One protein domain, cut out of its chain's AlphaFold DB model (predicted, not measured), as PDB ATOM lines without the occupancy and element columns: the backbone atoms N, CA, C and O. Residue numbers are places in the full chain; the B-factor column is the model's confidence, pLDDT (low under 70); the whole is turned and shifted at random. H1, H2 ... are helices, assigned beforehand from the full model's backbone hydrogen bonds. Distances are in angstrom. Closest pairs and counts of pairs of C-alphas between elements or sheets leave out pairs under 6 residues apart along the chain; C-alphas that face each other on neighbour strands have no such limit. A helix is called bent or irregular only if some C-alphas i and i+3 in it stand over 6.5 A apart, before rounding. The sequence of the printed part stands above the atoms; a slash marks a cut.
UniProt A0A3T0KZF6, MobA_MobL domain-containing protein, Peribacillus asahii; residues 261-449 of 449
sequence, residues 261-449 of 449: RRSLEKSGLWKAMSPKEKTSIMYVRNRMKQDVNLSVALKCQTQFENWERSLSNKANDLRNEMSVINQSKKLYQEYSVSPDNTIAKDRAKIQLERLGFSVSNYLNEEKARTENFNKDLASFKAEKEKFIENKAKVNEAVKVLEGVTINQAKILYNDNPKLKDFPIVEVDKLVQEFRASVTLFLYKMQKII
ATOM      1  N   ARG A 261      48.433   5.877 262.596       50.75
ATOM      2  CA  ARG A 261      49.245   6.157 263.791       50.75
ATOM      3  C   ARG A 261      48.376   6.378 265.034       50.75
ATOM      4  O   ARG A 261      48.631   5.770 266.065       50.75
ATOM      5  N   ARG A 262      47.323   7.187 264.930       50.56
ATOM      6  CA  ARG A 262      46.368   7.494 266.004       50.56
ATOM      7  C   ARG A 262      45.394   6.344 266.281       50.56
ATOM      8  O   ARG A 262      45.018   6.168 267.431       50.56
ATOM      9  N   SER A 263      45.018   5.545 265.282       50.22
ATOM     10  CA  SER A 263      44.214   4.318 265.431       50.22
ATOM     11  C   SER A 263      44.986   3.215 266.173       50.22
ATOM     12  O   SER A 263      44.474   2.611 267.122       50.22
ATOM     13  N   LEU A 264      46.265   3.019 265.836       51.66
ATOM     14  CA  LEU A 264      47.168   2.136 266.576       51.66
ATOM     15  C   LEU A 264      47.515   2.729 267.964       51.66
ATOM     16  O   LEU A 264      47.591   1.985 268.938       51.66
ATOM     17  N   GLU A 265      47.682   4.051 268.111       48.94
ATOM     18  CA  GLU A 265      47.921   4.711 269.413       48.94
ATOM     19  C   GLU A 265      46.686   4.687 270.340       48.94
ATOM     20  O   GLU A 265      46.855   4.519 271.549       48.94
ATOM     21  N   LYS A 266      45.460   4.812 269.805       47.31
ATOM     22  CA  LYS A 266      44.190   4.770 270.562       47.31
ATOM     23  C   LYS A 266      43.762   3.359 270.956       47.31
ATOM     24  O   LYS A 266      43.200   3.190 272.028       47.31
ATOM     25  N   SER A 267      44.052   2.352 270.129       53.88
ATOM     26  CA  SER A 267      43.844   0.935 270.482       53.88
ATOM     27  C   SER A 267      44.875   0.407 271.488       53.88
ATOM     28  O   SER A 267      44.798  -0.747 271.895       53.88
ATOM     29  N   GLY A 268      45.875   1.218 271.860       56.09
ATOM     30  CA  GLY A 268      47.004   0.807 272.699       56.09
ATOM     31  C   GLY A 268      48.047  -0.052 271.972       56.09
ATOM     32  O   GLY A 268      49.165  -0.192 272.469       56.09
ATOM     33  N   LEU A 269      47.738  -0.556 270.771       61.28
ATOM     34  CA  LEU A 269      48.584  -1.465 269.995       61.28
ATOM     35  C   LEU A 269      49.913  -0.818 269.583       61.28
ATOM     36  O   LEU A 269      50.959  -1.420 269.788       61.28
ATOM     37  N   TRP A 270      49.929   0.436 269.112       65.06
ATOM     38  CA  TRP A 270      51.178   1.139 268.764       65.06
ATOM     39  C   TRP A 270      52.103   1.299 269.967       65.06
ATOM     40  O   TRP A 270      53.322   1.201 269.843       65.06
ATOM     41  N   LYS A 271      51.545   1.578 271.149       64.12
ATOM     42  CA  LYS A 271      52.344   1.708 272.373       64.12
ATOM     43  C   LYS A 271      52.904   0.351 272.809       64.12
ATOM     44  O   LYS A 271      54.034   0.321 273.283       64.12
ATOM     45  N   ALA A 272      52.160  -0.733 272.578       68.50
ATOM     46  CA  ALA A 272      52.569  -2.108 272.860       68.50
ATOM     47  C   ALA A 272      53.559  -2.703 271.833       68.50
ATOM     48  O   ALA A 272      54.249  -3.667 272.151       68.50
ATOM     49  N   MET A 273      53.658  -2.136 270.625       77.62
ATOM     50  CA  MET A 273      54.592  -2.595 269.592       77.62
ATOM     51  C   MET A 273      56.053  -2.284 269.932       77.62
ATOM     52  O   MET A 273      56.407  -1.176 270.361       77.62
ATOM     53  N   SER A 274      56.924  -3.233 269.611       83.94
ATOM     54  CA  SER A 274      58.373  -3.092 269.677       83.94
ATOM     55  C   SER A 274      58.897  -2.037 268.682       83.94
ATOM     56  O   SER A 274      58.285  -1.779 267.636       83.94
ATOM     57  N   PRO A 275      60.076  -1.436 268.941       83.50
ATOM     58  CA  PRO A 275      60.724  -0.522 267.993       83.50
ATOM     59  C   PRO A 275      60.947  -1.134 266.600       83.50
ATOM     60  O   PRO A 275      60.841  -0.439 265.586       83.50
ATOM     61  N   LYS A 276      61.213  -2.445 266.540       85.19
ATOM     62  CA  LYS A 276      61.411  -3.196 265.294       85.19
ATOM     63  C   LYS A 276      60.143  -3.223 264.437       85.19
ATOM     64  O   LYS A 276      60.206  -2.945 263.238       85.19
ATOM     65  N   GLU A 277      58.993  -3.508 265.038       84.12
ATOM     66  CA  GLU A 277      57.714  -3.569 264.322       84.12
ATOM     67  C   GLU A 277      57.293  -2.183 263.813       84.12
ATOM     68  O   GLU A 277      56.872  -2.039 262.665       84.12
ATOM     69  N   LYS A 278      57.500  -1.134 264.619       82.44
ATOM     70  CA  LYS A 278      57.245   0.262 264.208       82.44
ATOM     71  C   LYS A 278      58.075   0.653 262.991       82.44
ATOM     72  O   LYS A 278      57.544   1.180 262.014       82.44
ATOM     73  N   THR A 279      59.371   0.349 263.041       85.50
ATOM     74  CA  THR A 279      60.310   0.614 261.942       85.50
ATOM     75  C   THR A 279      59.889  -0.121 260.668       85.50
ATOM     76  O   THR A 279      59.964   0.431 259.571       85.50
ATOM     77  N   SER A 280      59.386  -1.345 260.815       87.81
ATOM     78  CA  SER A 280      58.923  -2.194 259.715       87.81
ATOM     79  C   SER A 280      57.657  -1.648 259.042       87.81
ATOM     80  O   SER A 280      57.619  -1.526 257.817       87.81
ATOM     81  N   ILE A 281      56.656  -1.211 259.817       85.25
ATOM     82  CA  ILE A 281      55.460  -0.544 259.268       85.25
ATOM     83  C   ILE A 281      55.834   0.759 258.550       85.25
ATOM     84  O   ILE A 281      55.365   1.019 257.439       85.25
ATOM     85  N   MET A 282      56.707   1.575 259.152       83.81
ATOM     86  CA  MET A 282      57.163   2.828 258.539       83.81
ATOM     87  C   MET A 282      57.919   2.594 257.229       83.81
ATOM     88  O   MET A 282      57.746   3.360 256.282       83.81
ATOM     89  N   TYR A 283      58.717   1.528 257.146       89.62
ATOM     90  CA  TYR A 283      59.406   1.151 255.916       89.62
ATOM     91  C   TYR A 283      58.415   0.897 254.768       89.62
ATOM     92  O   TYR A 283      58.562   1.484 253.693       89.62
ATOM     93  N   VAL A 284      57.377   0.084 255.004       87.69
ATOM     94  CA  VAL A 284      56.346  -0.210 253.992       87.69
ATOM     95  C   VAL A 284      55.591   1.060 253.595       87.69
ATOM     96  O   VAL A 284      55.413   1.303 252.400       87.69
ATOM     97  N   ARG A 285      55.223   1.914 254.560       86.00
ATOM     98  CA  ARG A 285      54.555   3.206 254.299       86.00
ATOM     99  C   ARG A 285      55.378   4.081 253.362       86.00
ATOM    100  O   ARG A 285      54.881   4.539 252.335       86.00
ATOM    101  N   ASN A 286      56.645   4.289 253.708       85.75
ATOM    102  CA  ASN A 286      57.538   5.174 252.969       85.75
ATOM    103  C   ASN A 286      57.831   4.636 251.564       85.75
ATOM    104  O   ASN A 286      57.908   5.411 250.612       85.75
ATOM    105  N   ARG A 287      57.953   3.311 251.418       88.12
ATOM    106  CA  ARG A 287      58.171   2.666 250.120       88.12
ATOM    107  C   ARG A 287      56.939   2.735 249.219       88.12
ATOM    108  O   ARG A 287      57.075   3.031 248.037       88.12
ATOM    109  N   MET A 288      55.757   2.452 249.766       87.25
ATOM    110  CA  MET A 288      54.515   2.354 248.993       87.25
ATOM    111  C   MET A 288      53.811   3.702 248.797       87.25
ATOM    112  O   MET A 288      52.922   3.786 247.955       87.25
ATOM    113  N   LYS A 289      54.203   4.743 249.546       83.38
ATOM    114  CA  LYS A 289      53.634   6.105 249.495       83.38
ATOM    115  C   LYS A 289      52.108   6.144 249.653       83.38
ATOM    116  O   LYS A 289      51.439   7.002 249.089       83.38
ATOM    117  N   GLN A 290      51.568   5.210 250.422       79.12
ATOM    118  CA  GLN A 290      50.146   5.099 250.715       79.12
ATOM    119  C   GLN A 290      49.962   4.571 252.136       79.12
ATOM    120  O   GLN A 290      50.914   4.091 252.763       79.12
ATOM    121  N   ASP A 291      48.734   4.654 252.629       73.44
ATOM    122  CA  ASP A 291      48.371   4.125 253.934       73.44
ATOM    123  C   ASP A 291      48.590   2.610 254.004       73.44
ATOM    124  O   ASP A 291      48.290   1.865 253.069       73.44
ATOM    125  N   VAL A 292      49.168   2.155 255.116       79.19
ATOM    126  CA  VAL A 292      49.598   0.764 255.270       79.19
ATOM    127  C   VAL A 292      48.478  -0.068 255.878       79.19
ATOM    128  O   VAL A 292      48.193   0.024 257.069       79.19
ATOM    129  N   ASN A 293      47.888  -0.926 255.057       83.88
ATOM    130  CA  ASN A 293      47.051  -2.048 255.473       83.88
ATOM    131  C   ASN A 293      47.695  -3.371 255.021       83.88
ATOM    132  O   ASN A 293      48.759  -3.371 254.386       83.88
ATOM    133  N   LEU A 294      47.071  -4.502 255.357       86.19
ATOM    134  CA  LEU A 294      47.621  -5.812 255.023       86.19
ATOM    135  C   LEU A 294      47.776  -5.988 253.507       86.19
ATOM    136  O   LEU A 294      48.843  -6.385 253.040       86.19
ATOM    137  N   SER A 295      46.767  -5.618 252.718       86.50
ATOM    138  CA  SER A 295      46.835  -5.695 251.255       86.50
ATOM    139  C   SER A 295      47.964  -4.849 250.647       86.50
ATOM    140  O   SER A 295      48.605  -5.279 249.686       86.50
ATOM    141  N   VAL A 296      48.276  -3.680 251.206       86.19
ATOM    142  CA  VAL A 296      49.425  -2.854 250.794       86.19
ATOM    143  C   VAL A 296      50.757  -3.511 251.157       86.19
ATOM    144  O   VAL A 296      51.678  -3.505 250.334       86.19
ATOM    145  N   ALA A 297      50.870  -4.099 252.346       89.12
ATOM    146  CA  ALA A 297      52.079  -4.805 252.762       89.12
ATOM    147  C   ALA A 297      52.333  -6.068 251.923       89.12
ATOM    148  O   ALA A 297      53.466  -6.289 251.498       89.12
ATOM    149  N   LEU A 298      51.288  -6.826 251.582       89.94
ATOM    150  CA  LEU A 298      51.383  -7.980 250.681       89.94
ATOM    151  C   LEU A 298      51.800  -7.569 249.263       89.94
ATOM    152  O   LEU A 298      52.691  -8.179 248.679       89.94
ATOM    153  N   LYS A 299      51.256  -6.468 248.723       90.25
ATOM    154  CA  LYS A 299      51.735  -5.906 247.443       90.25
ATOM    155  C   LYS A 299      53.217  -5.536 247.505       90.25
ATOM    156  O   LYS A 299      53.951  -5.761 246.545       90.25
ATOM    157  N   CYS A 300      53.656  -4.960 248.624       90.75
ATOM    158  CA  CYS A 300      55.066  -4.663 248.851       90.75
ATOM    159  C   CYS A 300      55.906  -5.950 248.857       90.75
ATOM    160  O   CYS A 300      56.949  -5.994 248.211       90.75
ATOM    161  N   GLN A 301      55.425  -7.015 249.499       91.62
ATOM    162  CA  GLN A 301      56.080  -8.325 249.530       91.62
ATOM    163  C   GLN A 301      56.245  -8.927 248.125       91.62
ATOM    164  O   GLN A 301      57.348  -9.344 247.774       91.62
ATOM    165  N   THR A 302      55.225  -8.857 247.265       89.81
ATOM    166  CA  THR A 302      55.329  -9.309 245.864       89.81
ATOM    167  C   THR A 302      56.378  -8.523 245.060       89.81
ATOM    168  O   THR A 302      57.067  -9.083 244.208       89.81
ATOM    169  N   GLN A 303      56.588  -7.228 245.338       90.62
ATOM    170  CA  GLN A 303      57.688  -6.480 244.702       90.62
ATOM    171  C   GLN A 303      59.068  -7.040 245.083       90.62
ATOM    172  O   GLN A 303      59.995  -6.980 244.273       90.62
ATOM    173  N   PHE A 304      59.216  -7.589 246.292       92.06
ATOM    174  CA  PHE A 304      60.453  -8.239 246.722       92.06
ATOM    175  C   PHE A 304      60.667  -9.587 246.035       92.06
ATOM    176  O   PHE A 304      61.806  -9.903 245.716       92.06
ATOM    177  N   GLU A 305      59.614 -10.341 245.717       88.94
ATOM    178  CA  GLU A 305      59.737 -11.563 244.905       88.94
ATOM    179  C   GLU A 305      60.302 -11.254 243.508       88.94
ATOM    180  O   GLU A 305      61.164 -11.968 242.995       88.94
ATOM    181  N   ASN A 306      59.886 -10.136 242.905       89.81
ATOM    182  CA  ASN A 306      60.441  -9.683 241.627       89.81
ATOM    183  C   ASN A 306      61.910  -9.247 241.751       89.81
ATOM    184  O   ASN A 306      62.724  -9.564 240.881       89.81
ATOM    185  N   TRP A 307      62.269  -8.550 242.835       91.94
ATOM    186  CA  TRP A 307      63.664  -8.182 243.101       91.94
ATOM    187  C   TRP A 307      64.539  -9.424 243.326       91.94
ATOM    188  O   TRP A 307      65.645  -9.503 242.797       91.94
ATOM    189  N   GLU A 308      64.021 -10.441 244.015       93.00
ATOM    190  CA  GLU A 308      64.702 -11.721 244.225       93.00
ATOM    191  C   GLU A 308      65.030 -12.418 242.900       93.00
ATOM    192  O   GLU A 308      66.163 -12.858 242.694       93.00
ATOM    193  N   ARG A 309      64.078 -12.436 241.956       92.25
ATOM    194  CA  ARG A 309      64.313 -12.950 240.595       92.25
ATOM    195  C   ARG A 309      65.402 -12.160 239.868       92.25
ATOM    196  O   ARG A 309      66.285 -12.759 239.262       92.25
ATOM    197  N   SER A 310      65.381 -10.828 239.963       93.50
ATOM    198  CA  SER A 310      66.416  -9.974 239.361       93.50
ATOM    199  C   SER A 310      67.809 -10.254 239.937       93.50
ATOM    200  O   SER A 310      68.771 -10.388 239.180       93.50
ATOM    201  N   LEU A 311      67.922 -10.423 241.259       93.75
ATOM    202  CA  LEU A 311      69.174 -10.806 241.913       93.75
ATOM    203  C   LEU A 311      69.638 -12.201 241.486       93.75
ATOM    204  O   LEU A 311      70.832 -12.406 241.278       93.75
ATOM    205  N   SER A 312      68.717 -13.152 241.320       93.25
ATOM    206  CA  SER A 312      69.046 -14.490 240.820       93.25
ATOM    207  C   SER A 312      69.642 -14.440 239.411       93.25
ATOM    208  O   SER A 312      70.632 -15.120 239.146       93.25
ATOM    209  N   ASN A 313      69.088 -13.607 238.525       93.94
ATOM    210  CA  ASN A 313      69.616 -13.426 237.171       93.94
ATOM    211  C   ASN A 313      71.017 -12.802 237.196       93.94
ATOM    212  O   ASN A 313      71.944 -13.397 236.655       93.94
ATOM    213  N   LYS A 314      71.211 -11.704 237.944       94.19
ATOM    214  CA  LYS A 314      72.537 -11.080 238.131       94.19
ATOM    215  C   LYS A 314      73.574 -12.065 238.677       94.19
ATOM    216  O   LYS A 314      74.728 -12.059 238.261       94.19
ATOM    217  N   ALA A 315      73.172 -12.932 239.609       94.62
ATOM    218  CA  ALA A 315      74.051 -13.962 240.150       94.62
ATOM    219  C   ALA A 315      74.466 -14.992 239.084       94.62
ATOM    220  O   ALA A 315      75.602 -15.460 239.105       94.62
ATOM    221  N   ASN A 316      73.565 -15.351 238.166       94.62
ATOM    222  CA  ASN A 316      73.877 -16.238 237.045       94.62
ATOM    223  C   ASN A 316      74.812 -15.567 236.035       94.62
ATOM    224  O   ASN A 316      75.786 -16.192 235.625       94.62
ATOM    225  N   ASP A 317      74.582 -14.295 235.712       94.19
ATOM    226  CA  ASP A 317      75.444 -13.530 234.805       94.19
ATOM    227  C   ASP A 317      76.876 -13.442 235.348       94.19
ATOM    228  O   ASP A 317      77.830 -13.767 234.643       94.19
ATOM    229  N   LEU A 318      77.032 -13.132 236.640       94.56
ATOM    230  CA  LEU A 318      78.337 -13.134 237.311       94.56
ATOM    231  C   LEU A 318      79.006 -14.517 237.284       94.56
ATOM    232  O   LEU A 318      80.213 -14.616 237.072       94.56
ATOM    233  N   ARG A 319      78.253 -15.607 237.486       95.00
ATOM    234  CA  ARG A 319      78.813 -16.969 237.384       95.00
ATOM    235  C   ARG A 319      79.307 -17.273 235.973       95.00
ATOM    236  O   ARG A 319      80.392 -17.835 235.829       95.00
ATOM    237  N   ASN A 320      78.533 -16.901 234.957       93.75
ATOM    238  CA  ASN A 320      78.896 -17.102 233.556       93.75
ATOM    239  C   ASN A 320      80.154 -16.304 233.203       93.75
ATOM    240  O   ASN A 320      81.094 -16.857 232.640       93.75
ATOM    241  N   GLU A 321      80.213 -15.040 233.613       92.31
ATOM    242  CA  GLU A 321      81.350 -14.159 233.365       92.31
ATOM    243  C   GLU A 321      82.632 -14.665 234.046       92.31
ATOM    244  O   GLU A 321      83.685 -14.767 233.414       92.31
ATOM    245  N   MET A 322      82.532 -15.100 235.306       91.94
ATOM    246  CA  MET A 322      83.640 -15.749 236.011       91.94
ATOM    247  C   MET A 322      84.111 -17.018 235.280       91.94
ATOM    248  O   MET A 322      85.312 -17.284 235.192       91.94
ATOM    249  N   SER A 323      83.184 -17.811 234.734       93.12
ATOM    250  CA  SER A 323      83.526 -18.986 233.926       93.12
ATOM    251  C   SER A 323      84.276 -18.596 232.649       93.12
ATOM    252  O   SER A 323      85.281 -19.232 232.331       93.12
ATOM    253  N   VAL A 324      83.842 -17.541 231.950       92.94
ATOM    254  CA  VAL A 324      84.493 -17.028 230.732       92.94
ATOM    255  C   VAL A 324      85.915 -16.548 231.020       92.94
ATOM    256  O   VAL A 324      86.838 -16.945 230.307       92.94
ATOM    257  N   ILE A 325      86.121 -15.765 232.083       87.94
ATOM    258  CA  ILE A 325      87.454 -15.292 232.497       87.94
ATOM    259  C   ILE A 325      88.368 -16.479 232.834       87.94
ATOM    260  O   ILE A 325      89.510 -16.548 232.380       87.94
ATOM    261  N   ASN A 326      87.879 -17.457 233.599       86.88
ATOM    262  CA  ASN A 326      88.680 -18.628 233.968       86.88
ATOM    263  C   ASN A 326      89.010 -19.520 232.766       86.88
ATOM    264  O   ASN A 326      90.110 -20.069 232.683       86.88
ATOM    265  N   GLN A 327      88.070 -19.680 231.834       92.69
ATOM    266  CA  GLN A 327      88.295 -20.434 230.606       92.69
ATOM    267  C   GLN A 327      89.295 -19.718 229.694       92.69
ATOM    268  O   GLN A 327      90.197 -20.369 229.169       92.69
ATOM    269  N   SER A 328      89.188 -18.395 229.549       91.38
ATOM    270  CA  SER A 328      90.120 -17.625 228.727       91.38
ATOM    271  C   SER A 328      91.547 -17.706 229.272       91.38
ATOM    272  O   SER A 328      92.474 -17.890 228.491       91.38
ATOM    273  N   LYS A 329      91.736 -17.695 230.599       88.44
ATOM    274  CA  LYS A 329      93.061 -17.870 231.231       88.44
ATOM    275  C   LYS A 329      93.721 -19.184 230.844       88.44
ATOM    276  O   LYS A 329      94.889 -19.202 230.468       88.44
ATOM    277  N   LYS A 330      92.956 -20.280 230.892       89.25
ATOM    278  CA  LYS A 330      93.439 -21.609 230.491       89.25
ATOM    279  C   LYS A 330      93.808 -21.645 229.006       89.25
ATOM    280  O   LYS A 330      94.875 -22.140 228.662       89.25
ATOM    281  N   LEU A 331      92.957 -21.083 228.147       88.31
ATOM    282  CA  LEU A 331      93.187 -21.048 226.701       88.31
ATOM    283  C   LEU A 331      94.378 -20.167 226.316       88.31
ATOM    284  O   LEU A 331      95.137 -20.523 225.421       88.31
ATOM    285  N   TYR A 332      94.581 -19.039 226.999       86.50
ATOM    286  CA  TYR A 332      95.747 -18.189 226.768       86.50
ATOM    287  C   TYR A 332      97.038 -18.860 227.225       86.50
ATOM    288  O   TYR A 332      98.045 -18.797 226.521       86.50
ATOM    289  N   GLN A 333      97.002 -19.573 228.353       84.12
ATOM    290  CA  GLN A 333      98.127 -20.389 228.792       84.12
ATOM    291  C   GLN A 333      98.479 -21.452 227.738       84.12
ATOM    292  O   GLN A 333      99.632 -21.523 227.325       84.12
ATOM    293  N   GLU A 334      97.492 -22.206 227.242       83.94
ATOM    294  CA  GLU A 334      97.667 -23.203 226.171       83.94
ATOM    295  C   GLU A 334      98.216 -22.579 224.876       83.94
ATOM    296  O   GLU A 334      99.161 -23.103 224.282       83.94
ATOM    297  N   TYR A 335      97.689 -21.420 224.470       87.62
ATOM    298  CA  TYR A 335      98.187 -20.661 223.323       87.62
ATOM    299  C   TYR A 335      99.659 -20.254 223.495       87.62
ATOM    300  O   TYR A 335     100.453 -20.387 222.563       87.62
ATOM    301  N   SER A 336     100.028 -19.766 224.685       82.06
ATOM    302  CA  SER A 336     101.361 -19.216 224.955       82.06
ATOM    303  C   SER A 336     102.471 -20.273 224.946       82.06
ATOM    304  O   SER A 336     103.594 -19.966 224.552       82.06
ATOM    305  N   VAL A 337     102.157 -21.516 225.330       83.44
ATOM    306  CA  VAL A 337     103.123 -22.630 225.385       83.44
ATOM    307  C   VAL A 337     103.179 -23.462 224.098       83.44
ATOM    308  O   VAL A 337     104.089 -24.273 223.936       83.44
ATOM    309  N   SER A 338     102.218 -23.292 223.186       80.88
ATOM    310  CA  SER A 338     102.144 -24.076 221.949       80.88
ATOM    311  C   SER A 338     103.140 -23.568 220.884       80.88
ATOM    312  O   SER A 338     103.225 -22.351 220.666       80.88
ATOM    313  N   PRO A 339     103.867 -24.459 220.172       80.25
ATOM    314  CA  PRO A 339     104.751 -24.070 219.070       80.25
ATOM    315  C   PRO A 339     103.999 -23.411 217.909       80.25
ATOM    316  O   PRO A 339     102.815 -23.687 217.679       80.25
ATOM    317  N   ASP A 340     104.696 -22.558 217.161       81.25
ATOM    318  CA  ASP A 340     104.149 -21.923 215.959       81.25
ATOM    319  C   ASP A 340     103.767 -22.965 214.894       81.25
ATOM    320  O   ASP A 340     104.381 -24.028 214.798       81.25
ATOM    321  N   ASN A 341     102.740 -22.655 214.093       82.06
ATOM    322  CA  ASN A 341     102.183 -23.522 213.043       82.06
ATOM    323  C   ASN A 341     101.607 -24.864 213.544       82.06
ATOM    324  O   ASN A 341     101.638 -25.866 212.828       82.06
ATOM    325  N   THR A 342     101.063 -24.897 214.766       87.88
ATOM    326  CA  THR A 342     100.360 -26.071 215.309       87.88
ATOM    327  C   THR A 342      98.848 -25.855 215.386       87.88
ATOM    328  O   THR A 342      98.372 -24.789 215.775       87.88
ATOM    329  N   ILE A 343      98.079 -26.917 215.108       83.25
ATOM    330  CA  ILE A 343      96.604 -26.914 215.195       83.25
ATOM    331  C   ILE A 343      96.126 -26.498 216.597       83.25
ATOM    332  O   ILE A 343      95.105 -25.829 216.734       83.25
ATOM    333  N   ALA A 344      96.859 -26.884 217.647       79.50
ATOM    334  CA  ALA A 344      96.537 -26.528 219.028       79.50
ATOM    335  C   ALA A 344      96.608 -25.010 219.264       79.50
ATOM    336  O   ALA A 344      95.684 -24.441 219.848       79.50
ATOM    337  N   LYS A 345      97.645 -24.340 218.740       84.44
ATOM    338  CA  LYS A 345      97.811 -22.884 218.855       84.44
ATOM    339  C   LYS A 345      96.702 -22.127 218.125       84.44
ATOM    340  O   LYS A 345      96.094 -21.225 218.703       84.44
ATOM    341  N   ASP A 346      96.371 -22.547 216.904       86.25
ATOM    342  CA  ASP A 346      95.281 -21.947 216.124       86.25
ATOM    343  C   ASP A 346      93.916 -22.168 216.790       86.25
ATOM    344  O   ASP A 346      93.098 -21.250 216.880       86.25
ATOM    345  N   ARG A 347      93.678 -23.366 217.336       90.81
ATOM    346  CA  ARG A 347      92.450 -23.683 218.075       90.81
ATOM    347  C   ARG A 347      92.304 -22.821 219.328       90.81
ATOM    348  O   ARG A 347      91.218 -22.284 219.552       90.81
ATOM    349  N   ALA A 348      93.360 -22.687 220.129       85.44
ATOM    350  CA  ALA A 348      93.347 -21.866 221.337       85.44
ATOM    351  C   ALA A 348      93.076 -20.388 221.004       85.44
ATOM    352  O   ALA A 348      92.234 -19.761 221.650       85.44
ATOM    353  N   LYS A 349      93.691 -19.864 219.933       89.38
ATOM    354  CA  LYS A 349      93.422 -18.513 219.414       89.38
ATOM    355  C   LYS A 349      91.952 -18.320 219.024       89.38
ATOM    356  O   LYS A 349      91.313 -17.399 219.523       89.38
ATOM    357  N   ILE A 350      91.390 -19.211 218.204       91.12
ATOM    358  CA  ILE A 350      89.983 -19.126 217.766       91.12
ATOM    359  C   ILE A 350      89.025 -19.186 218.964       91.12
ATOM    360  O   ILE A 350      88.003 -18.501 218.993       91.12
ATOM    361  N   GLN A 351      89.321 -20.017 219.966       92.81
ATOM    362  CA  GLN A 351      88.480 -20.127 221.158       92.81
ATOM    363  C   GLN A 351      88.568 -18.887 222.059       92.81
ATOM    364  O   GLN A 351      87.542 -18.486 222.604       92.81
ATOM    365  N   LEU A 352      89.736 -18.248 222.175       90.88
ATOM    366  CA  LEU A 352      89.880 -16.954 222.856       90.88
ATOM    367  C   LEU A 352      89.071 -15.856 222.164       90.88
ATOM    368  O   LEU A 352      88.309 -15.155 222.828       90.88
ATOM    369  N   GLU A 353      89.161 -15.774 220.835       91.56
ATOM    370  CA  GLU A 353      88.406 -14.801 220.036       91.56
ATOM    371  C   GLU A 353      86.890 -15.001 220.203       91.56
ATOM    372  O   GLU A 353      86.153 -14.034 220.387       91.56
ATOM    373  N   ARG A 354      86.413 -16.255 220.259       93.44
ATOM    374  CA  ARG A 354      84.999 -16.576 220.549       93.44
ATOM    375  C   ARG A 354      84.539 -16.133 221.936       93.44
ATOM    376  O   ARG A 354      83.364 -15.824 222.109       93.44
ATOM    377  N   LEU A 355      85.435 -16.124 222.920       92.44
ATOM    378  CA  LEU A 355      85.156 -15.608 224.263       92.44
ATOM    379  C   LEU A 355      85.276 -14.076 224.344       92.44
ATOM    380  O   LEU A 355      85.015 -13.503 225.405       92.44
ATOM    381  N   GLY A 356      85.634 -13.416 223.238       92.38
ATOM    382  CA  GLY A 356      85.775 -11.966 223.134       92.38
ATOM    383  C   GLY A 356      87.146 -11.442 223.556       92.38
ATOM    384  O   GLY A 356      87.221 -10.303 224.003       92.38
ATOM    385  N   PHE A 357      88.202 -12.257 223.459       91.62
ATOM    386  CA  PHE A 357      89.574 -11.845 223.764       91.62
ATOM    387  C   PHE A 357      90.470 -11.879 222.526       91.62
ATOM    388  O   PHE A 357      90.508 -12.875 221.801       91.62
ATOM    389  N   SER A 358      91.258 -10.827 222.331       90.88
ATOM    390  CA  SER A 358      92.337 -10.790 221.352       90.88
ATOM    391  C   SER A 358      93.626 -11.324 221.960       90.88
ATOM    392  O   SER A 358      94.085 -10.872 223.005       90.88
ATOM    393  N   VAL A 359      94.288 -12.231 221.253       86.88
ATOM    394  CA  VAL A 359      95.586 -12.765 221.674       86.88
ATOM    395  C   VAL A 359      96.656 -11.674 221.804       86.88
ATOM    396  O   VAL A 359      97.480 -11.736 222.718       86.88
ATOM    397  N   SER A 360      96.652 -10.667 220.923       87.25
ATOM    398  CA  SER A 360      97.670  -9.604 220.914       87.25
ATOM    399  C   SER A 360      97.545  -8.628 222.086       87.25
ATOM    400  O   SER A 360      98.516  -7.955 222.417       87.25
ATOM    401  N   ASN A 361      96.375  -8.565 222.728       91.75
ATOM    402  CA  ASN A 361      96.065  -7.623 223.807       91.75
ATOM    403  C   ASN A 361      95.456  -8.313 225.047       91.75
ATOM    404  O   ASN A 361      94.913  -7.658 225.939       91.75
ATOM    405  N   TYR A 362      95.574  -9.640 225.120       90.12
ATOM    406  CA  TYR A 362      94.866 -10.482 226.083       90.12
ATOM    407  C   TYR A 362      95.053 -10.033 227.534       90.12
ATOM    408  O   TYR A 362      94.081  -9.922 228.270       90.12
ATOM    409  N   LEU A 363      96.294  -9.750 227.948       86.38
ATOM    410  CA  LEU A 363      96.604  -9.398 229.337       86.38
ATOM    411  C   LEU A 363      95.888  -8.116 229.789       86.38
ATOM    412  O   LEU A 363      95.447  -8.031 230.932       86.38
ATOM    413  N   ASN A 364      95.738  -7.135 228.897       87.25
ATOM    414  CA  ASN A 364      95.023  -5.898 229.208       87.25
ATOM    415  C   ASN A 364      93.507  -6.123 229.227       87.25
ATOM    416  O   ASN A 364      92.823  -5.607 230.109       87.25
ATOM    417  N   GLU A 365      92.987  -6.909 228.282       90.06
ATOM    418  CA  GLU A 365      91.558  -7.238 228.191       90.06
ATOM    419  C   GLU A 365      91.089  -8.108 229.364       90.06
ATOM    420  O   GLU A 365      90.045  -7.830 229.950       90.06
ATOM    421  N   GLU A 366      91.868  -9.115 229.763       91.25
ATOM    422  CA  GLU A 366      91.601  -9.939 230.946       91.25
ATOM    423  C   GLU A 366      91.632  -9.101 232.215       91.25
ATOM    424  O   GLU A 366      90.690  -9.175 233.005       91.25
ATOM    425  N   LYS A 367      92.653  -8.255 232.382       87.12
ATOM    426  CA  LYS A 367      92.750  -7.367 233.538       87.12
ATOM    427  C   LYS A 367      91.538  -6.437 233.629       87.12
ATOM    428  O   LYS A 367      90.896  -6.387 234.675       87.12
ATOM    429  N   ALA A 368      91.179  -5.763 232.535       91.00
ATOM    430  CA  ALA A 368      90.029  -4.860 232.494       91.00
ATOM    431  C   ALA A 368      88.704  -5.592 232.778       91.00
ATOM    432  O   ALA A 368      87.848  -5.097 233.514       91.00
ATOM    433  N   ARG A 369      88.535  -6.800 232.231       93.50
ATOM    434  CA  ARG A 369      87.330  -7.613 232.423       93.50
ATOM    435  C   ARG A 369      87.219  -8.150 233.852       93.50
ATOM    436  O   ARG A 369      86.138  -8.102 234.433       93.50
ATOM    437  N   THR A 370      88.335  -8.545 234.463       88.31
ATOM    438  CA  THR A 370      88.411  -8.929 235.882       88.31
ATOM    439  C   THR A 370      88.151  -7.744 236.818       88.31
ATOM    440  O   THR A 370      87.451  -7.894 237.821       88.31
ATOM    441  N   GLU A 371      88.660  -6.551 236.506       91.94
ATOM    442  CA  GLU A 371      88.360  -5.324 237.259       91.94
ATOM    443  C   GLU A 371      86.861  -4.981 237.206       91.94
ATOM    444  O   GLU A 371      86.247  -4.742 238.252       91.94
ATOM    445  N   ASN A 372      86.249  -5.048 236.020       92.94
ATOM    446  CA  ASN A 372      84.806  -4.861 235.850       92.94
ATOM    447  C   ASN A 372      83.995  -5.920 236.609       92.94
ATOM    448  O   ASN A 372      83.101  -5.566 237.375       92.94
ATOM    449  N   PHE A 373      84.363  -7.200 236.494       94.62
ATOM    450  CA  PHE A 373      83.728  -8.284 237.244       94.62
ATOM    451  C   PHE A 373      83.764  -8.034 238.758       94.62
ATOM    452  O   PHE A 373      82.757  -8.200 239.445       94.62
ATOM    453  N   ASN A 374      84.907  -7.601 239.300       90.06
ATOM    454  CA  ASN A 374      85.038  -7.313 240.729       90.06
ATOM    455  C   ASN A 374      84.156  -6.134 241.167       90.06
ATOM    456  O   ASN A 374      83.564  -6.182 242.250       90.06
ATOM    457  N   LYS A 375      84.029  -5.101 240.326       94.44
ATOM    458  CA  LYS A 375      83.118  -3.973 240.560       94.44
ATOM    459  C   LYS A 375      81.657  -4.432 240.580       94.44
ATOM    460  O   LYS A 375      80.921  -4.082 241.506       94.44
ATOM    461  N   ASP A 376      81.260  -5.259 239.619       93.75
ATOM    462  CA  ASP A 376      79.901  -5.796 239.531       93.75
ATOM    463  C   ASP A 376      79.595  -6.750 240.691       93.75
ATOM    464  O   ASP A 376      78.518  -6.683 241.287       93.75
ATOM    465  N   LEU A 377      80.565  -7.571 241.102       94.00
ATOM    466  CA  LEU A 377      80.453  -8.447 242.267       94.00
ATOM    467  C   LEU A 377      80.292  -7.652 243.571       94.00
ATOM    468  O   LEU A 377      79.490  -8.032 244.428       94.00
ATOM    469  N   ALA A 378      81.041  -6.561 243.744       93.06
ATOM    470  CA  ALA A 378      80.911  -5.682 244.905       93.06
ATOM    471  C   ALA A 378      79.534  -4.998 244.939       93.06
ATOM    472  O   ALA A 378      78.867  -5.004 245.976       93.06
ATOM    473  N   SER A 379      79.077  -4.488 243.792       94.00
ATOM    474  CA  SER A 379      77.739  -3.908 243.628       94.00
ATOM    475  C   SER A 379      76.635  -4.920 243.959       94.00
ATOM    476  O   SER A 379      75.750  -4.642 244.771       94.00
ATOM    477  N   PHE A 380      76.739  -6.142 243.425       95.50
ATOM    478  CA  PHE A 380      75.807  -7.235 243.698       95.50
ATOM    479  C   PHE A 380      75.750  -7.602 245.186       95.50
ATOM    480  O   PHE A 380      74.660  -7.785 245.730       95.50
ATOM    481  N   LYS A 381      76.901  -7.687 245.869       93.19
ATOM    482  CA  LYS A 381      76.953  -7.965 247.316       93.19
ATOM    483  C   LYS A 381      76.210  -6.896 248.120       93.19
ATOM    484  O   LYS A 381      75.368  -7.249 248.944       93.19
ATOM    485  N   ALA A 382      76.460  -5.618 247.834       93.50
ATOM    486  CA  ALA A 382      75.794  -4.504 248.509       93.50
ATOM    487  C   ALA A 382      74.277  -4.474 248.240       93.50
ATOM    488  O   ALA A 382      73.478  -4.198 249.136       93.50
ATOM    489  N   GLU A 383      73.853  -4.779 247.010       94.25
ATOM    490  CA  GLU A 383      72.433  -4.873 246.659       94.25
ATOM    491  C   GLU A 383      71.747  -6.046 247.373       94.25
ATOM    492  O   GLU A 383      70.652  -5.884 247.917       94.25
ATOM    493  N   LYS A 384      72.407  -7.209 247.430       93.56
ATOM    494  CA  LYS A 384      71.901  -8.407 248.110       93.56
ATOM    495  C   LYS A 384      71.735  -8.188 249.614       93.56
ATOM    496  O   LYS A 384      70.744  -8.634 250.185       93.56
ATOM    497  N   GLU A 385      72.667  -7.488 250.251       93.38
ATOM    498  CA  GLU A 385      72.579  -7.145 251.673       93.38
ATOM    499  C   GLU A 385      71.374  -6.235 251.961       93.38
ATOM    500  O   GLU A 385      70.531  -6.565 252.799       93.38
ATOM    501  N   LYS A 386      71.206  -5.162 251.171       92.81
ATOM    502  CA  LYS A 386      70.028  -4.279 251.252       92.81
ATOM    503  C   LYS A 386      68.721  -5.026 251.007       92.81
ATOM    504  O   LYS A 386      67.706  -4.712 251.630       92.81
ATOM    505  N   PHE A 387      68.714  -5.982 250.080       94.12
ATOM    506  CA  PHE A 387      67.548  -6.816 249.811       94.12
ATOM    507  C   PHE A 387      67.158  -7.643 251.039       94.12
ATOM    508  O   PHE A 387      65.992  -7.615 251.427       94.12
ATOM    509  N   ILE A 388      68.115  -8.322 251.681       91.75
ATOM    510  CA  ILE A 388      67.862  -9.156 252.869       91.75
ATOM    511  C   ILE A 388      67.313  -8.307 254.020       91.75
ATOM    512  O   ILE A 388      66.274  -8.648 254.591       91.75
ATOM    513  N   GLU A 389      67.966  -7.184 254.325       91.81
ATOM    514  CA  GLU A 389      67.550  -6.287 255.409       91.81
ATOM    515  C   GLU A 389      66.122  -5.766 255.186       91.81
ATOM    516  O   GLU A 389      65.272  -5.791 256.080       91.81
ATOM    517  N   ASN A 390      65.829  -5.319 253.966       93.75
ATOM    518  CA  ASN A 390      64.526  -4.757 253.652       93.75
ATOM    519  C   ASN A 390      63.428  -5.825 253.538       93.75
ATOM    520  O   ASN A 390      62.306  -5.574 253.976       93.75
ATOM    521  N   LYS A 391      63.736  -7.026 253.026       93.50
ATOM    522  CA  LYS A 391      62.793  -8.160 252.984       93.50
ATOM    523  C   LYS A 391      62.366  -8.559 254.397       93.50
ATOM    524  O   LYS A 391      61.185  -8.805 254.630       93.50
ATOM    525  N   ALA A 392      63.292  -8.537 255.359       91.94
ATOM    526  CA  ALA A 392      62.976  -8.785 256.764       91.94
ATOM    527  C   ALA A 392      61.997  -7.743 257.339       91.94
ATOM    528  O   ALA A 392      61.034  -8.123 258.003       91.94
ATOM    529  N   LYS A 393      62.187  -6.449 257.035       92.38
ATOM    530  CA  LYS A 393      61.257  -5.373 257.442       92.38
ATOM    531  C   LYS A 393      59.865  -5.565 256.837       92.38
ATOM    532  O   LYS A 393      58.870  -5.404 257.533       92.38
ATOM    533  N   VAL A 394      59.771  -5.929 255.557       92.44
ATOM    534  CA  VAL A 394      58.471  -6.164 254.905       92.44
ATOM    535  C   VAL A 394      57.746  -7.360 255.527       92.44
ATOM    536  O   VAL A 394      56.571  -7.239 255.859       92.44
ATOM    537  N   ASN A 395      58.441  -8.476 255.762       92.56
ATOM    538  CA  ASN A 395      57.844  -9.661 256.385       92.56
ATOM    539  C   ASN A 395      57.347  -9.387 257.813       92.56
ATOM    540  O   ASN A 395      56.265  -9.833 258.189       92.56
ATOM    541  N   GLU A 396      58.109  -8.623 258.599       91.81
ATOM    542  CA  GLU A 396      57.689  -8.208 259.940       91.81
ATOM    543  C   GLU A 396      56.435  -7.320 259.882       91.81
ATOM    544  O   GLU A 396      55.493  -7.525 260.643       91.81
ATOM    545  N   ALA A 397      56.378  -6.370 258.941       89.31
ATOM    546  CA  ALA A 397      55.208  -5.515 258.758       89.31
ATOM    547  C   ALA A 397      53.958  -6.319 258.369       89.31
ATOM    548  O   ALA A 397      52.890  -6.069 258.924       89.31
ATOM    549  N   VAL A 398      54.088  -7.295 257.461       91.00
ATOM    550  CA  VAL A 398      52.987  -8.196 257.073       91.00
ATOM    551  C   VAL A 398      52.446  -8.927 258.300       91.00
ATOM    552  O   VAL A 398      51.258  -8.817 258.583       91.00
ATOM    553  N   LYS A 399      53.317  -9.571 259.088       89.31
ATOM    554  CA  LYS A 399      52.921 -10.318 260.293       89.31
ATOM    555  C   LYS A 399      52.149  -9.457 261.297       89.31
ATOM    556  O   LYS A 399      51.141  -9.888 261.855       89.31
ATOM    557  N   VAL A 400      52.614  -8.233 261.538       86.19
ATOM    558  CA  VAL A 400      51.924  -7.300 262.440       86.19
ATOM    559  C   VAL A 400      50.546  -6.934 261.890       86.19
ATOM    560  O   VAL A 400      49.560  -6.935 262.627       86.19
ATOM    561  N   LEU A 401      50.468  -6.619 260.596       86.25
ATOM    562  CA  LEU A 401      49.226  -6.190 259.958       86.25
ATOM    563  C   LEU A 401      48.203  -7.320 259.868       86.25
ATOM    564  O   LEU A 401      47.024  -7.037 260.029       86.25
ATOM    565  N   GLU A 402      48.621  -8.577 259.717       86.25
ATOM    566  CA  GLU A 402      47.728  -9.737 259.835       86.25
ATOM    567  C   GLU A 402      47.026  -9.757 261.198       86.25
ATOM    568  O   GLU A 402      45.798  -9.837 261.264       86.25
ATOM    569  N   GLY A 403      47.780  -9.591 262.290       81.06
ATOM    570  CA  GLY A 403      47.212  -9.517 263.638       81.06
ATOM    571  C   GLY A 403      46.248  -8.337 263.816       81.06
ATOM    572  O   GLY A 403      45.182  -8.482 264.421       81.06
ATOM    573  N   VAL A 404      46.583  -7.175 263.248       80.12
ATOM    574  CA  VAL A 404      45.716  -5.985 263.268       80.12
ATOM    575  C   VAL A 404      44.425  -6.223 262.482       80.12
ATOM    576  O   VAL A 404      43.348  -5.915 262.992       80.12
ATOM    577  N   THR A 405      44.510  -6.788 261.277       81.69
ATOM    578  CA  THR A 405      43.354  -7.092 260.423       81.69
ATOM    579  C   THR A 405      42.419  -8.090 261.106       81.69
ATOM    580  O   THR A 405      41.214  -7.847 261.141       81.69
ATOM    581  N   ILE A 406      42.946  -9.154 261.725       79.31
ATOM    582  CA  ILE A 406      42.134 -10.125 262.483       79.31
ATOM    583  C   ILE A 406      41.365  -9.423 263.604       79.31
ATOM    584  O   ILE A 406      40.157  -9.611 263.741       79.31
ATOM    585  N   ASN A 407      42.039  -8.583 264.389       72.12
ATOM    586  CA  ASN A 407      41.396  -7.861 265.487       72.12
ATOM    587  C   ASN A 407      40.329  -6.876 264.986       72.12
ATOM    588  O   ASN A 407      39.249  -6.794 265.568       72.12
ATOM    589  N   GLN A 408      40.593  -6.163 263.889       71.75
ATOM    590  CA  GLN A 408      39.615  -5.262 263.270       71.75
ATOM    591  C   GLN A 408      38.390  -6.020 262.753       71.75
ATOM    592  O   GLN A 408      37.264  -5.586 262.989       71.75
ATOM    593  N   ALA A 409      38.592  -7.167 262.106       70.06
ATOM    594  CA  ALA A 409      37.504  -8.001 261.614       70.06
ATOM    595  C   ALA A 409      36.642  -8.551 262.758       70.06
ATOM    596  O   ALA A 409      35.418  -8.472 262.683       70.06
ATOM    597  N   LYS A 410      37.254  -9.022 263.854       71.62
ATOM    598  CA  LYS A 410      36.510  -9.449 265.050       71.62
ATOM    599  C   LYS A 410      35.605  -8.347 265.591       71.62
ATOM    600  O   LYS A 410      34.465  -8.619 265.937       71.62
ATOM    601  N   ILE A 411      36.083  -7.107 265.631       66.88
ATOM    602  CA  ILE A 411      35.275  -5.971 266.093       66.88
ATOM    603  C   ILE A 411      34.128  -5.685 265.112       66.88
ATOM    604  O   ILE A 411      32.981  -5.558 265.529       66.88
ATOM    605  N   LEU A 412      34.424  -5.603 263.813       65.19
ATOM    606  CA  LEU A 412      33.445  -5.225 262.785       65.19
ATOM    607  C   LEU A 412      32.342  -6.268 262.584       65.19
ATOM    608  O   LEU A 412      31.207  -5.907 262.284       65.19
ATOM    609  N   TYR A 413      32.667  -7.545 262.772       69.50
ATOM    610  CA  TYR A 413      31.741  -8.658 262.569       69.50
ATOM    611  C   TYR A 413      31.402  -9.391 263.873       69.50
ATOM    612  O   TYR A 413      31.004 -10.551 263.824       69.50
ATOM    613  N   ASN A 414      31.540  -8.733 265.028       73.56
ATOM    614  CA  ASN A 414      31.116  -9.235 266.342       73.56
ATOM    615  C   ASN A 414      31.623 -10.656 266.676       73.56
ATOM    616  O   ASN A 414      30.853 -11.538 267.048       73.56
ATOM    617  N   ASP A 415      32.923 -10.874 266.464       70.25
ATOM    618  CA  ASP A 415      33.646 -12.138 266.661       70.25
ATOM    619  C   ASP A 415      32.985 -13.341 265.959       70.25
ATOM    620  O   ASP A 415      33.011 -14.469 266.451       70.25
ATOM    621  N   ASN A 416      32.374 -13.102 264.791       73.12
ATOM    622  CA  ASN A 416      31.712 -14.146 264.018       73.12
ATOM    623  C   ASN A 416      32.695 -15.297 263.720       73.12
ATOM    624  O   ASN A 416      33.708 -15.076 263.046       73.12
ATOM    625  N   PRO A 417      32.396 -16.535 264.159       74.06
ATOM    626  CA  PRO A 417      33.313 -17.663 264.027       74.06
ATOM    627  C   PRO A 417      33.649 -17.991 262.568       74.06
ATOM    628  O   PRO A 417      34.750 -18.474 262.309       74.06
ATOM    629  N   LYS A 418      32.763 -17.646 261.619       75.19
ATOM    630  CA  LYS A 418      32.983 -17.841 260.179       75.19
ATOM    631  C   LYS A 418      34.162 -17.039 259.632       75.19
ATOM    632  O   LYS A 418      34.696 -17.407 258.598       75.19
ATOM    633  N   LEU A 419      34.608 -15.972 260.308       70.31
ATOM    634  CA  LEU A 419      35.791 -15.205 259.886       70.31
ATOM    635  C   LEU A 419      37.066 -16.057 259.822       70.31
ATOM    636  O   LEU A 419      37.980 -15.715 259.079       70.31
ATOM    637  N   LYS A 420      37.135 -17.151 260.594       74.31
ATOM    638  CA  LYS A 420      38.280 -18.075 260.596       74.31
ATOM    639  C   LYS A 420      38.362 -18.923 259.327       74.31
ATOM    640  O   LYS A 420      39.434 -19.434 259.025       74.31
ATOM    641  N   ASP A 421      37.250 -19.047 258.604       78.50
ATOM    642  CA  ASP A 421      37.146 -19.869 257.399       78.50
ATOM    643  C   ASP A 421      37.600 -19.108 256.139       78.50
ATOM    644  O   ASP A 421      37.775 -19.710 255.081       78.50
ATOM    645  N   PHE A 422      37.814 -17.789 256.242       77.44
ATOM    646  CA  PHE A 422      38.253 -16.948 255.129       77.44
ATOM    647  C   PHE A 422      39.779 -16.784 255.100       77.44
ATOM    648  O   PHE A 422      40.405 -16.563 256.142       77.44
ATOM    649  N   PRO A 423      40.401 -16.785 253.906       84.69
ATOM    650  CA  PRO A 423      41.772 -16.322 253.738       84.69
ATOM    651  C   PRO A 423      41.946 -14.903 254.291       84.69
ATOM    652  O   PRO A 423      41.117 -14.024 254.056       84.69
ATOM    653  N   ILE A 424      43.071 -14.632 254.959       81.62
ATOM    654  CA  ILE A 424      43.307 -13.337 255.622       81.62
ATOM    655  C   ILE A 424      43.228 -12.133 254.666       81.62
ATOM    656  O   ILE A 424      42.834 -11.035 255.049       81.62
ATOM    657  N   VAL A 425      43.550 -12.350 253.390       81.06
ATOM    658  CA  VAL A 425      43.444 -11.338 252.332       81.06
ATOM    659  C   VAL A 425      41.987 -10.970 252.047       81.06
ATOM    660  O   VAL A 425      41.687  -9.808 251.783       81.06
ATOM    661  N   GLU A 426      41.074 -11.938 252.104       81.44
ATOM    662  CA  GLU A 426      39.637 -11.697 251.946       81.44
ATOM    663  C   GLU A 426      39.065 -10.999 253.176       81.44
ATOM    664  O   GLU A 426      38.281 -10.064 253.038       81.44
ATOM    665  N   VAL A 427      39.548 -11.356 254.369       80.25
ATOM    666  CA  VAL A 427      39.217 -10.643 255.607       80.25
ATOM    667  C   VAL A 427      39.665  -9.177 255.535       80.25
ATOM    668  O   VAL A 427      38.890  -8.288 255.879       80.25
ATOM    669  N   ASP A 428      40.870  -8.882 255.032       82.12
ATOM    670  CA  ASP A 428      41.316  -7.494 254.835       82.12
ATOM    671  C   ASP A 428      40.453  -6.752 253.812       82.12
ATOM    672  O   ASP A 428      40.071  -5.611 254.067       82.12
ATOM    673  N   LYS A 429      40.074  -7.391 252.696       81.25
ATOM    674  CA  LYS A 429      39.149  -6.789 251.722       81.25
ATOM    675  C   LYS A 429      37.815  -6.430 252.359       81.25
ATOM    676  O   LYS A 429      37.385  -5.298 252.191       81.25
ATOM    677  N   LEU A 430      37.216  -7.331 253.135       76.94
ATOM    678  CA  LEU A 430      35.971  -7.074 253.860       76.94
ATOM    679  C   LEU A 430      36.100  -5.856 254.792       76.94
ATOM    680  O   LEU A 430      35.253  -4.961 254.779       76.94
ATOM    681  N   VAL A 431      37.209  -5.761 255.533       75.62
ATOM    682  CA  VAL A 431      37.513  -4.604 256.391       75.62
ATOM    683  C   VAL A 431      37.670  -3.313 255.567       75.62
ATOM    684  O   VAL A 431      37.152  -2.266 255.969       75.62
ATOM    685  N   GLN A 432      38.352  -3.350 254.417       79.56
ATOM    686  CA  GLN A 432      38.538  -2.170 253.559       79.56
ATOM    687  C   GLN A 432      37.259  -1.770 252.805       79.56
ATOM    688  O   GLN A 432      36.984  -0.581 252.674       79.56
ATOM    689  N   GLU A 433      36.456  -2.721 252.332       74.19
ATOM    690  CA  GLU A 433      35.173  -2.485 251.657       74.19
ATOM    691  C   GLU A 433      34.155  -1.875 252.614       74.19
ATOM    692  O   GLU A 433      33.449  -0.931 252.252       74.19
ATOM    693  N   PHE A 434      34.125  -2.335 253.866       69.25
ATOM    694  CA  PHE A 434      33.323  -1.697 254.903       69.25
ATOM    695  C   PHE A 434      33.742  -0.230 255.100       69.25
ATOM    696  O   PHE A 434      32.898   0.662 255.129       69.25
ATOM    697  N   ARG A 435      35.049   0.063 255.131       66.31
ATOM    698  CA  ARG A 435      35.548   1.450 255.206       66.31
ATOM    699  C   ARG A 435      35.184   2.274 253.970       66.31
ATOM    700  O   ARG A 435      34.720   3.403 254.100       66.31
ATOM    701  N   ALA A 436      35.372   1.722 252.775       66.00
ATOM    702  CA  ALA A 436      35.132   2.419 251.516       66.00
ATOM    703  C   ALA A 436      33.640   2.653 251.242       66.00
ATOM    704  O   ALA A 436      33.284   3.703 250.718       66.00
ATOM    705  N   SER A 437      32.765   1.712 251.607       61.66
ATOM    706  CA  SER A 437      31.310   1.857 251.473       61.66
ATOM    707  C   SER A 437      30.769   2.954 252.384       61.66
ATOM    708  O   SER A 437      29.963   3.761 251.929       61.66
ATOM    709  N   VAL A 438      31.289   3.065 253.609       58.97
ATOM    710  CA  VAL A 438      31.019   4.206 254.493       58.97
ATOM    711  C   VAL A 438      31.486   5.508 253.832       58.97
ATOM    712  O   VAL A 438      30.701   6.444 253.718       58.97
ATOM    713  N   THR A 439      32.707   5.566 253.295       51.47
ATOM    714  CA  THR A 439      33.224   6.768 252.611       51.47
ATOM    715  C   THR A 439      32.437   7.139 251.348       51.47
ATOM    716  O   THR A 439      32.155   8.314 251.125       51.47
ATOM    717  N   LEU A 440      32.051   6.167 250.517       45.25
ATOM    718  CA  LEU A 440      31.301   6.385 249.278       45.25
ATOM    719  C   LEU A 440      29.846   6.772 249.559       45.25
ATOM    720  O   LEU A 440      29.300   7.618 248.854       45.25
ATOM    721  N   PHE A 441      29.231   6.185 250.588       43.62
ATOM    722  CA  PHE A 441      27.928   6.610 251.095       43.62
ATOM    723  C   PHE A 441      27.991   8.072 251.544       43.62
ATOM    724  O   PHE A 441      27.185   8.882 251.097       43.62
ATOM    725  N   LEU A 442      29.016   8.444 252.315       42.78
ATOM    726  CA  LEU A 442      29.233   9.826 252.747       42.78
ATOM    727  C   LEU A 442      29.506  10.781 251.567       42.78
ATOM    728  O   LEU A 442      28.943  11.869 251.538       42.78
ATOM    729  N   TYR A 443      30.295  10.375 250.565       41.84
ATOM    730  CA  TYR A 443      30.579  11.177 249.362       41.84
ATOM    731  C   TYR A 443      29.345  11.372 248.469       41.84
ATOM    732  O   TYR A 443      29.120  12.462 247.949       41.84
ATOM    733  N   LYS A 444      28.524  10.327 248.291       39.66
ATOM    734  CA  LYS A 444      27.253  10.430 247.560       39.66
ATOM    735  C   LYS A 444      26.271  11.339 248.293       39.66
ATOM    736  O   LYS A 444      25.649  12.166 247.643       39.66
ATOM    737  N   MET A 445      26.195  11.246 249.620       38.06
ATOM    738  CA  MET A 445      25.391  12.162 250.437       38.06
ATOM    739  C   MET A 445      25.882  13.614 250.311       38.06
ATOM    740  O   MET A 445      25.064  14.508 250.156       38.06
ATOM    741  N   GLN A 446      27.198  13.844 250.253       36.00
ATOM    742  CA  GLN A 446      27.803  15.165 250.013       36.00
ATOM    743  C   GLN A 446      27.537  15.769 248.627       36.00
ATOM    744  O   GLN A 446      27.728  16.965 248.463       36.00
ATOM    745  N   LYS A 447      27.175  14.955 247.627       38.06
ATOM    746  CA  LYS A 447      26.783  15.417 246.282       38.06
ATOM    747  C   LYS A 447      25.277  15.628 246.123       38.06
ATOM    748  O   LYS A 447      24.849  16.118 245.083       38.06
ATOM    749  N   ILE A 448      24.496  15.134 247.082       35.66
ATOM    750  CA  ILE A 448      23.036  15.267 247.121       35.66
ATOM    751  C   ILE A 448      22.635  16.500 247.950       35.66
ATOM    752  O   ILE A 448      21.591  17.086 247.678       35.66
ATOM    753  N   ILE A 449      23.472  16.892 248.919       33.25
ATOM    754  CA  ILE A 449      23.525  18.242 249.510       33.25
ATOM    755  C   ILE A 449      24.142  19.193 248.483       33.25
ATOM    756  O   ILE A 449      23.656  20.341 248.388       33.25
TER     757      ILE A 449
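This is residues 261 to 449 of the 449 residues of the protein "MobA_MobL domain-containing protein" of Peribacillus asahii (UniProt A0A3T0KZF6). Two very long helices, H4 and H6, run side by side in opposite ways as a rod, with the short H5 folded back at one end. Near the other end H3 packs across H6 and meets the first turns of H4 with its residues 284 to 288, and H8 packs with its first residues on that same end of H4 and H6 before residues 435 to 449 stick out. The 189 printed residues have eight named helices, H1 to H8 in chain order, and no named strand: all helix. The whole is extended, with a radius of gyration of the C-alphas of 28.8 A and spans of 93 by 38 by 35 A.

H1, residues 261 to 266, begins at C-alpha 261 (49.245, 6.157, 263.791). H2 is residues 269 to 272, and H3 residues 275 to 288, 20.2 A. H4, residues 294 to 337, is 65.1 A long. H5 is residues 343 to 354. H6, residues 359 to 412, is 74.9 A long; it is irregular, with C-alphas 360 and 363 8.5 A apart. H7 is residues 417 to 421. H8, residues 424 to 448, 36.1 A, ends at C-alpha 448 (23.036, 15.267, 247.121).

H4 and H6 touch at a shallow tilt of 17 degrees, opposite ways; their closest C-alphas, Leu 294 and Leu 401, are 5.2 A apart. H4 and H5 form a helical hairpin. H3 touches H6, closest at the C-alphas of Ser 280 and Lys 393, 4.6 A. H8 touches H6, closest at the C-alphas of Thr 405 and Asp 428, 6.0 A. H7 is close to H6 but not clearly touching. H1 and H2 touch only at the corner. Every O i to N i+4 pair is within hydrogen-bond range in H1, H3, H4, H5 and H8; H6 has 48 of 50, H7 0 of 1 but 2 of 2 O i to N i+3 pairs.

The two farthest C-alphas, Pro 339 and Ile 449, are 96.5 A apart. The printed part has no cut, and its links are tight. The pLDDT is under 70 at residues 261 to 272, 411 to 413 and 434 to 449.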